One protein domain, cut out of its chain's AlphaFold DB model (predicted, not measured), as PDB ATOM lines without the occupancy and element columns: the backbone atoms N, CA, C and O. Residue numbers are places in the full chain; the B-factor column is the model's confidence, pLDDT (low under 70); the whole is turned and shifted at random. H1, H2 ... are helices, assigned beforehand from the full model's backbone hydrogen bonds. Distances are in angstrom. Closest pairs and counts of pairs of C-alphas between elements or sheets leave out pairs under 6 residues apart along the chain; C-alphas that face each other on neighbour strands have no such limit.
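AT A GLANCE: This is residues 2 to 61 of the 178 residues of the protein "Sec-independent protein translocase protein TatB" of Eilatimonas milleporae (UniProt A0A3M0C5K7). One long helix, H2, makes the length of the domain, and a shorter helix, H1, meets it at one end to make a corner like an unequal V or L. Residues 29 to 61, of which 29 to 59 belong to H2, and residues 2 to 12, of which 6 to 12 belong to H1, stick out as two free arms. The printed part has 60 residues with two named helices, H1 then H2, and no named strand; the class is all helix. It is extended, with a radius of gyration of the C-alphas of 19.8 A and spans of 58 by 28 by 11 A.

IN THESE COORDINATES: H2, residues 24 to 59, is 52.2 A long and runs from C-alpha 24 at (111.617, 118.295, 121.218) to C-alpha 59 at (121.436, 108.239, 171.441). H1, residues 6 to 20, is 20.5 A long and begins with C-alpha 6 at (120.829, 135.388, 132.161).

HOW THE PARTS SIT: H2 and H1 are close but not clearly touching; their closest C-alphas, those of Leu 25 and Leu 17, are 6.7 A apart. They run opposite ways at a steep tilt of 56 degrees. Every O i to N i+4 pair is within hydrogen-bond range in H1, and 31 of 32 in H2.

THE WHOLE: The C-alphas farthest apart, those of Val 18 and Glu 60, are 57.9 A apart. The printed part has no cut, and the link from H1 to H2 is tight. Residue 2 and residues 56 to 61 have pLDDT under 70.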
ATOM      1  N   PHE A   2     133.338 131.546 134.178       67.00
ATOM      2  CA  PHE A   2     132.035 131.135 133.657       67.00
ATOM      3  C   PHE A   2     131.076 132.291 133.937       67.00
ATOM      4  O   PHE A   2     130.351 132.278 134.927       67.00
ATOM      5  N   ASP A   3     131.146 133.325 133.104       81.56
ATOM      6  CA  ASP A   3     130.138 134.387 133.044       81.56
ATOM      7  C   ASP A   3     128.876 133.810 132.386       81.56
ATOM      8  O   ASP A   3     128.544 134.106 131.246       81.56
ATOM      9  N   ILE A   4     128.213 132.875 133.076       83.19
ATOM     10  CA  ILE A   4     126.876 132.422 132.692       83.19
ATOM     11  C   ILE A   4     125.897 133.375 133.361       83.19
ATOM     12  O   ILE A   4     125.443 133.153 134.486       83.19
ATOM     13  N   GLY A   5     125.621 134.472 132.669       92.62
ATOM     14  CA  GLY A   5     124.534 135.368 132.991       92.62
ATOM     15  C   GLY A   5     123.210 134.867 132.422       92.62
ATOM     16  O   GLY A   5     123.110 133.877 131.688       92.62
ATOM     17  N   SER A   6     122.150 135.600 132.751       93.25
ATOM     18  CA  SER A   6     120.829 135.388 132.161       93.25
ATOM     19  C   SER A   6     120.844 135.546 130.634       93.25
ATOM     20  O   SER A   6     120.083 134.863 129.948       93.25
ATOM     21  N   MET A   7     121.726 136.398 130.097       94.69
ATOM     22  CA  MET A   7     121.847 136.645 128.659       94.69
ATOM     23  C   MET A   7     122.509 135.474 127.919       94.69
ATOM     24  O   MET A   7     121.994 135.033 126.892       94.69
ATOM     25  N   GLU A   8     123.597 134.911 128.451       92.88
ATOM     26  CA  GLU A   8     124.244 133.725 127.877       92.88
ATOM     27  C   GLU A   8     123.301 132.522 127.902       92.88
ATOM     28  O   GLU A   8     123.192 131.799 126.908       92.88
ATOM     29  N   LEU A   9     122.551 132.343 128.997       93.75
ATOM     30  CA  LEU A   9     121.544 131.287 129.082       93.75
ATOM     31  C   LEU A   9     120.446 131.461 128.022       93.75
ATOM     32  O   LEU A   9     120.009 130.471 127.434       93.75
ATOM     33  N   PHE A  10     120.023 132.697 127.736       95.38
ATOM     34  CA  PHE A  10     119.050 132.979 126.677       95.38
ATOM     35  C   PHE A  10     119.596 132.620 125.291       95.38
ATOM     36  O   PHE A  10     118.908 131.960 124.511       95.38
ATOM     37  N   ILE A  11     120.846 132.989 125.000       95.69
ATOM     38  CA  ILE A  11     121.505 132.643 123.731       95.69
ATOM     39  C   ILE A  11     121.579 131.120 123.570       95.69
ATOM     40  O   ILE A  11     121.189 130.592 122.527       95.69
ATOM     41  N   VAL A  12     122.005 130.400 124.611       94.25
ATOM     42  CA  VAL A  12     122.054 128.929 124.597       94.25
ATOM     43  C   VAL A  12     120.659 128.330 124.417       94.25
ATOM     44  O   VAL A  12     120.505 127.388 123.643       94.25
ATOM     45  N   ALA A  13     119.632 128.883 125.069       94.06
ATOM     46  CA  ALA A  13     118.256 128.426 124.904       94.06
ATOM     47  C   ALA A  13     117.776 128.579 123.452       94.06
ATOM     48  O   ALA A  13     117.213 127.636 122.900       94.06
ATOM     49  N   VAL A  14     118.048 129.716 122.802       96.31
ATOM     50  CA  VAL A  14     117.706 129.925 121.385       96.31
ATOM     51  C   VAL A  14     118.449 128.935 120.488       96.31
ATOM     52  O   VAL A  14     117.823 128.287 119.649       96.31
ATOM     53  N   VAL A  15     119.759 128.759 120.687       96.12
ATOM     54  CA  VAL A  15     120.558 127.790 119.914       96.12
ATOM     55  C   VAL A  15     120.017 126.372 120.099       96.12
ATOM     56  O   VAL A  15     119.821 125.653 119.121       96.12
ATOM     57  N   ALA A  16     119.701 125.979 121.332       95.25
ATOM     58  CA  ALA A  16     119.124 124.674 121.624       95.25
ATOM     59  C   ALA A  16     117.752 124.485 120.952       95.25
ATOM     60  O   ALA A  16     117.489 123.409 120.419       95.25
ATOM     61  N   LEU A  17     116.901 125.519 120.905       95.38
ATOM     62  CA  LEU A  17     115.616 125.471 120.193       95.38
ATOM     63  C   LEU A  17     115.791 125.288 118.680       95.38
ATOM     64  O   LEU A  17     114.978 124.602 118.070       95.38
ATOM     65  N   VAL A  18     116.824 125.879 118.075       96.31
ATOM     66  CA  VAL A  18     117.092 125.736 116.633       96.31
ATOM     67  C   VAL A  18     117.666 124.357 116.305       96.31
ATOM     68  O   VAL A  18     117.237 123.734 115.340       96.31
ATOM     69  N   VAL A  19     118.618 123.873 117.106       96.12
ATOM     70  CA  VAL A  19     119.326 122.607 116.847       96.12
ATOM     71  C   VAL A  19     118.457 121.391 117.159       96.12
ATOM     72  O   VAL A  19     118.394 120.452 116.372       96.12
ATOM     73  N   VAL A  20     117.805 121.396 118.322       94.69
ATOM     74  CA  VAL A  20     116.984 120.272 118.794       94.69
ATOM     75  C   VAL A  20     115.555 120.386 118.271       94.69
ATOM     76  O   VAL A  20     114.898 119.377 118.046       94.69
ATOM     77  N   GLY A  21     115.080 121.613 118.065       95.69
ATOM     78  CA  GLY A  21     113.709 121.908 117.684       95.69
ATOM     79  C   GLY A  21     112.884 122.429 118.870       95.69
ATOM     80  O   GLY A  21     113.005 121.942 120.002       95.69
ATOM     81  N   PRO A  22     111.969 123.390 118.636       94.06
ATOM     82  CA  PRO A  22     111.161 123.999 119.692       94.06
ATOM     83  C   PRO A  22     110.112 123.055 120.299       94.06
ATOM     84  O   PRO A  22     109.472 123.398 121.292       94.06
ATOM     85  N   ARG A  23     109.901 121.873 119.707       94.69
ATOM     86  CA  ARG A  23     108.940 120.862 120.174       94.69
ATOM     87  C   ARG A  23     109.621 119.720 120.931       94.69
ATOM     88  O   ARG A  23     109.066 119.258 121.927       94.69
ATOM     89  N   GLU A  24     110.827 119.322 120.532       93.81
ATOM     90  CA  GLU A  24     111.617 118.295 121.218       93.81
ATOM     91  C   GLU A  24     112.144 118.764 122.578       93.81
ATOM     92  O   GLU A  24     112.026 118.026 123.556       93.81
ATOM     93  N   LEU A  25     112.661 119.995 122.685       94.75
ATOM     94  CA  LEU A  25     113.218 120.525 123.939       94.75
ATOM     95  C   LEU A  25     112.217 120.484 125.119       94.75
ATOM     96  O   LEU A  25     112.534 119.893 126.156       94.75
ATOM     97  N   PRO A  26     110.979 121.013 124.998       92.50
ATOM     98  CA  PRO A  26     110.003 120.933 126.088       92.50
ATOM     99  C   PRO A  26     109.536 119.499 126.366       92.50
ATOM    100  O   PRO A  26     109.132 119.191 127.489       92.50
ATOM    101  N   ARG A  27     109.588 118.604 125.372       95.12
ATOM    102  CA  ARG A  27     109.256 117.186 125.554       95.12
ATOM    103  C   ARG A  27     110.339 116.464 126.362       95.12
ATOM    104  O   ARG A  27     110.001 115.756 127.306       95.12
ATOM    105  N   LEU A  28     111.614 116.719 126.064       95.06
ATOM    106  CA  LEU A  28     112.774 116.211 126.809       95.06
ATOM    107  C   LEU A  28     112.787 116.719 128.254       95.06
ATOM    108  O   LEU A  28     112.928 115.924 129.181       95.06
ATOM    109  N   LEU A  29     112.567 118.023 128.459       95.50
ATOM    110  CA  LEU A  29     112.499 118.618 129.797       95.50
ATOM    111  C   LEU A  29     111.354 118.040 130.632       95.50
ATOM    112  O   LEU A  29     111.520 117.844 131.832       95.50
ATOM    113  N   ARG A  30     110.206 117.722 130.020       95.50
ATOM    114  CA  ARG A  30     109.109 117.031 130.719       95.50
ATOM    115  C   ARG A  30     109.500 115.622 131.158       95.50
ATOM    116  O   ARG A  30     109.178 115.243 132.280       95.50
ATOM    117  N   THR A  31     110.217 114.874 130.320       96.31
ATOM    118  CA  THR A  31     110.695 113.527 130.665       96.31
ATOM    119  C   THR A  31     111.756 113.569 131.768       96.31
ATOM    120  O   THR A  31     111.606 112.901 132.790       96.31
ATOM    121  N   ILE A  32     112.792 114.399 131.606       97.06
ATOM    122  CA  ILE A  32     113.869 114.553 132.597       97.06
ATOM    123  C   ILE A  32     113.314 115.134 133.899       97.06
ATOM    124  O   ILE A  32     113.640 114.648 134.977       97.06
ATOM    125  N   GLY A  33     112.431 116.129 133.816       96.00
ATOM    126  CA  GLY A  33     111.784 116.735 134.977       96.00
ATOM    127  C   GLY A  33     110.905 115.747 135.744       96.00
ATOM    128  O   GLY A  33     110.929 115.740 136.973       96.00
ATOM    129  N   GLY A  34     110.182 114.869 135.042       96.12
ATOM    130  CA  GLY A  34     109.436 113.772 135.661       96.12
ATOM    131  C   GLY A  34     110.347 112.803 136.420       96.12
ATOM    132  O   GLY A  34     110.072 112.482 137.576       96.12
ATOM    133  N   MET A  35     111.471 112.411 135.814       96.38
ATOM    134  CA  MET A  35     112.464 111.537 136.454       96.38
ATOM    135  C   MET A  35     113.126 112.216 137.663       96.38
ATOM    136  O   MET A  35     113.223 111.630 138.740       96.38
ATOM    137  N   MET A  36     113.496 113.493 137.532       96.69
ATOM    138  CA  MET A  36     114.076 114.285 138.619       96.69
ATOM    139  C   MET A  36     113.093 114.465 139.781       96.69
ATOM    140  O   MET A  36     113.499 114.469 140.941       96.69
ATOM    141  N   ARG A  37     111.788 114.574 139.497       96.12
ATOM    142  CA  ARG A  37     110.738 114.650 140.522       96.12
ATOM    143  C   ARG A  37     110.650 113.364 141.338       96.12
ATOM    144  O   ARG A  37     110.497 113.447 142.555       96.12
ATOM    145  N   GLN A  38     110.767 112.204 140.694       95.44
ATOM    146  CA  GLN A  38     110.815 110.921 141.398       95.44
ATOM    147  C   GLN A  38     112.058 110.847 142.286       95.44
ATOM    148  O   GLN A  38     111.925 110.630 143.485       95.44
ATOM    149  N   VAL A  39     113.243 111.162 141.747       97.25
ATOM    150  CA  VAL A  39     114.488 111.220 142.537       97.25
ATOM    151  C   VAL A  39     114.363 112.190 143.715       97.25
ATOM    152  O   VAL A  39     114.803 111.876 144.815       97.25
ATOM    153  N   ARG A  40     113.720 113.350 143.526       95.56
ATOM    154  CA  ARG A  40     113.479 114.326 144.599       95.56
ATOM    155  C   ARG A  40     112.543 113.784 145.682       95.56
ATOM    156  O   ARG A  40     112.778 114.075 146.851       95.56
ATOM    157  N   SER A  41     111.511 113.025 145.305       94.56
ATOM    158  CA  SER A  41     110.605 112.359 146.255       94.56
ATOM    159  C   SER A  41     111.363 111.338 147.093       94.56
ATOM    160  O   SER A  41     111.364 111.440 148.317       94.56
ATOM    161  N   LEU A  42     112.105 110.447 146.426       96.31
ATOM    162  CA  LEU A  42     112.936 109.443 147.082       96.31
ATOM    163  C   LEU A  42     113.962 110.115 148.000       96.31
ATOM    164  O   LEU A  42     114.098 109.729 149.150       96.31
ATOM    165  N   ALA A  43     114.640 111.172 147.545       95.25
ATOM    166  CA  ALA A  43     115.585 111.924 148.370       95.25
ATOM    167  C   ALA A  43     114.931 112.540 149.619       95.25
ATOM    168  O   ALA A  43     115.584 112.648 150.653       95.25
ATOM    169  N   GLY A  44     113.655 112.934 149.545       95.38
ATOM    170  CA  GLY A  44     112.890 113.384 150.710       95.38
ATOM    171  C   GLY A  44     112.626 112.258 151.712       95.38
ATOM    172  O   GLY A  44     112.711 112.480 152.917       95.38
ATOM    173  N   GLU A  45     112.356 111.048 151.227       92.88
ATOM    174  CA  GLU A  45     112.175 109.843 152.046       92.88
ATOM    175  C   GLU A  45     113.502 109.371 152.655       92.88
ATOM    176  O   GLU A  45     113.553 109.100 153.850       92.88
ATOM    177  N   PHE A  46     114.595 109.381 151.884       93.81
ATOM    178  CA  PHE A  46     115.948 109.139 152.393       93.81
ATOM    179  C   PHE A  46     116.337 110.166 153.440       93.81
ATOM    180  O   PHE A  46     116.894 109.791 154.459       93.81
ATOM    181  N   ARG A  47     116.033 111.451 153.222       91.44
ATOM    182  CA  ARG A  47     116.331 112.488 154.208       91.44
ATOM    183  C   ARG A  47     115.607 112.206 155.520       91.44
ATOM    184  O   ARG A  47     116.259 112.181 156.546       91.44
ATOM    185  N   ARG A  48     114.313 111.877 155.469       93.50
ATOM    186  CA  ARG A  48     113.532 111.489 156.656       93.50
ATOM    187  C   ARG A  48     114.050 110.212 157.318       93.50
ATOM    188  O   ARG A  48     114.074 110.143 158.537       93.50
ATOM    189  N   GLY A  49     114.460 109.219 156.530       90.69
ATOM    190  CA  GLY A  49     115.063 107.990 157.043       90.69
ATOM    191  C   GLY A  49     116.420 108.239 157.702       90.69
ATOM    192  O   GLY A  49     116.681 107.699 158.765       90.69
ATOM    193  N   LEU A  50     117.254 109.096 157.109       88.88
ATOM    194  CA  LEU A  50     118.528 109.526 157.684       88.88
ATOM    195  C   LEU A  50     118.327 110.390 158.924       88.88
ATOM    196  O   LEU A  50     119.089 110.227 159.856       88.88
ATOM    197  N   ASP A  51     117.330 111.274 158.950       88.38
ATOM    198  CA  ASP A  51     117.020 112.098 160.120       88.38
ATOM    199  C   ASP A  51     116.523 111.206 161.282       88.38
ATOM    200  O   ASP A  51     116.962 111.386 162.410       88.38
ATOM    201  N   ALA A  52     115.701 110.184 161.001       86.81
ATOM    202  CA  ALA A  52     115.258 109.203 162.001       86.81
ATOM    203  C   ALA A  52     116.405 108.309 162.507       86.81
ATOM    204  O   ALA A  52     116.529 108.082 163.706       86.81
ATOM    205  N   LEU A  53     117.269 107.837 161.603       81.19
ATOM    206  CA  LEU A  53     118.477 107.095 161.972       81.19
ATOM    207  C   LEU A  53     119.468 107.982 162.725       81.19
ATOM    208  O   LEU A  53     120.112 107.500 163.639       81.19
ATOM    209  N   ALA A  54     119.613 109.253 162.354       81.50
ATOM    210  CA  ALA A  54     120.495 110.198 163.030       81.50
ATOM    211  C   ALA A  54     120.011 110.483 164.452       81.50
ATOM    212  O   ALA A  54     120.829 110.516 165.359       81.50
ATOM    213  N   GLU A  55     118.701 110.629 164.657       78.56
ATOM    214  CA  GLU A  55     118.106 110.791 165.986       78.56
ATOM    215  C   GLU A  55     118.309 109.542 166.868       78.56
ATOM    216  O   GLU A  55     118.572 109.663 168.064       78.56
ATOM    217  N   GLU A  56     118.261 108.341 166.282       68.44
ATOM    218  CA  GLU A  56     118.572 107.078 166.973       68.44
ATOM    219  C   GLU A  56     120.082 106.931 167.259       68.44
ATOM    220  O   GLU A  56     120.498 106.548 168.351       68.44
ATOM    221  N   VAL A  57     120.923 107.339 166.312       64.25
ATOM    222  CA  VAL A  57     122.390 107.317 166.397       64.25
ATOM    223  C   VAL A  57     122.956 108.388 167.340       64.25
ATOM    224  O   VAL A  57     124.021 108.200 167.927       64.25
ATOM    225  N   GLU A  58     122.256 109.503 167.541       60.91
ATOM    226  CA  GLU A  58     122.626 110.506 168.545       60.91
ATOM    227  C   GLU A  58     122.445 109.957 169.974       60.91
ATOM    228  O   GLU A  58     123.156 110.371 170.891       60.91
ATOM    229  N   GLN A  59     121.567 108.960 170.167       60.44
ATOM    230  CA  GLN A  59     121.436 108.239 171.441       60.44
ATOM    231  C   GLN A  59     122.485 107.121 171.609       60.44
ATOM    232  O   GLN A  59     122.899 106.850 172.737       60.44
ATOM    233  N   GLU A  60     122.986 106.533 170.515       57.59
ATOM    234  CA  GLU A  60     124.071 105.537 170.491       57.59
ATOM    235  C   GLU A  60     125.296 106.048 169.707       57.59
ATOM    236  O   GLU A  60     125.619 105.550 168.637       57.59
ATOM    237  N   ALA A  61     125.993 107.053 170.244       57.69
ATOM    238  CA  ALA A  61     127.361 107.441 169.866       57.69
ATOM    239  C   ALA A  61     127.731 107.307 168.364       57.69
ATOM    240  O   ALA A  61     128.593 106.523 167.984       57.69
TER     241      ALA A  61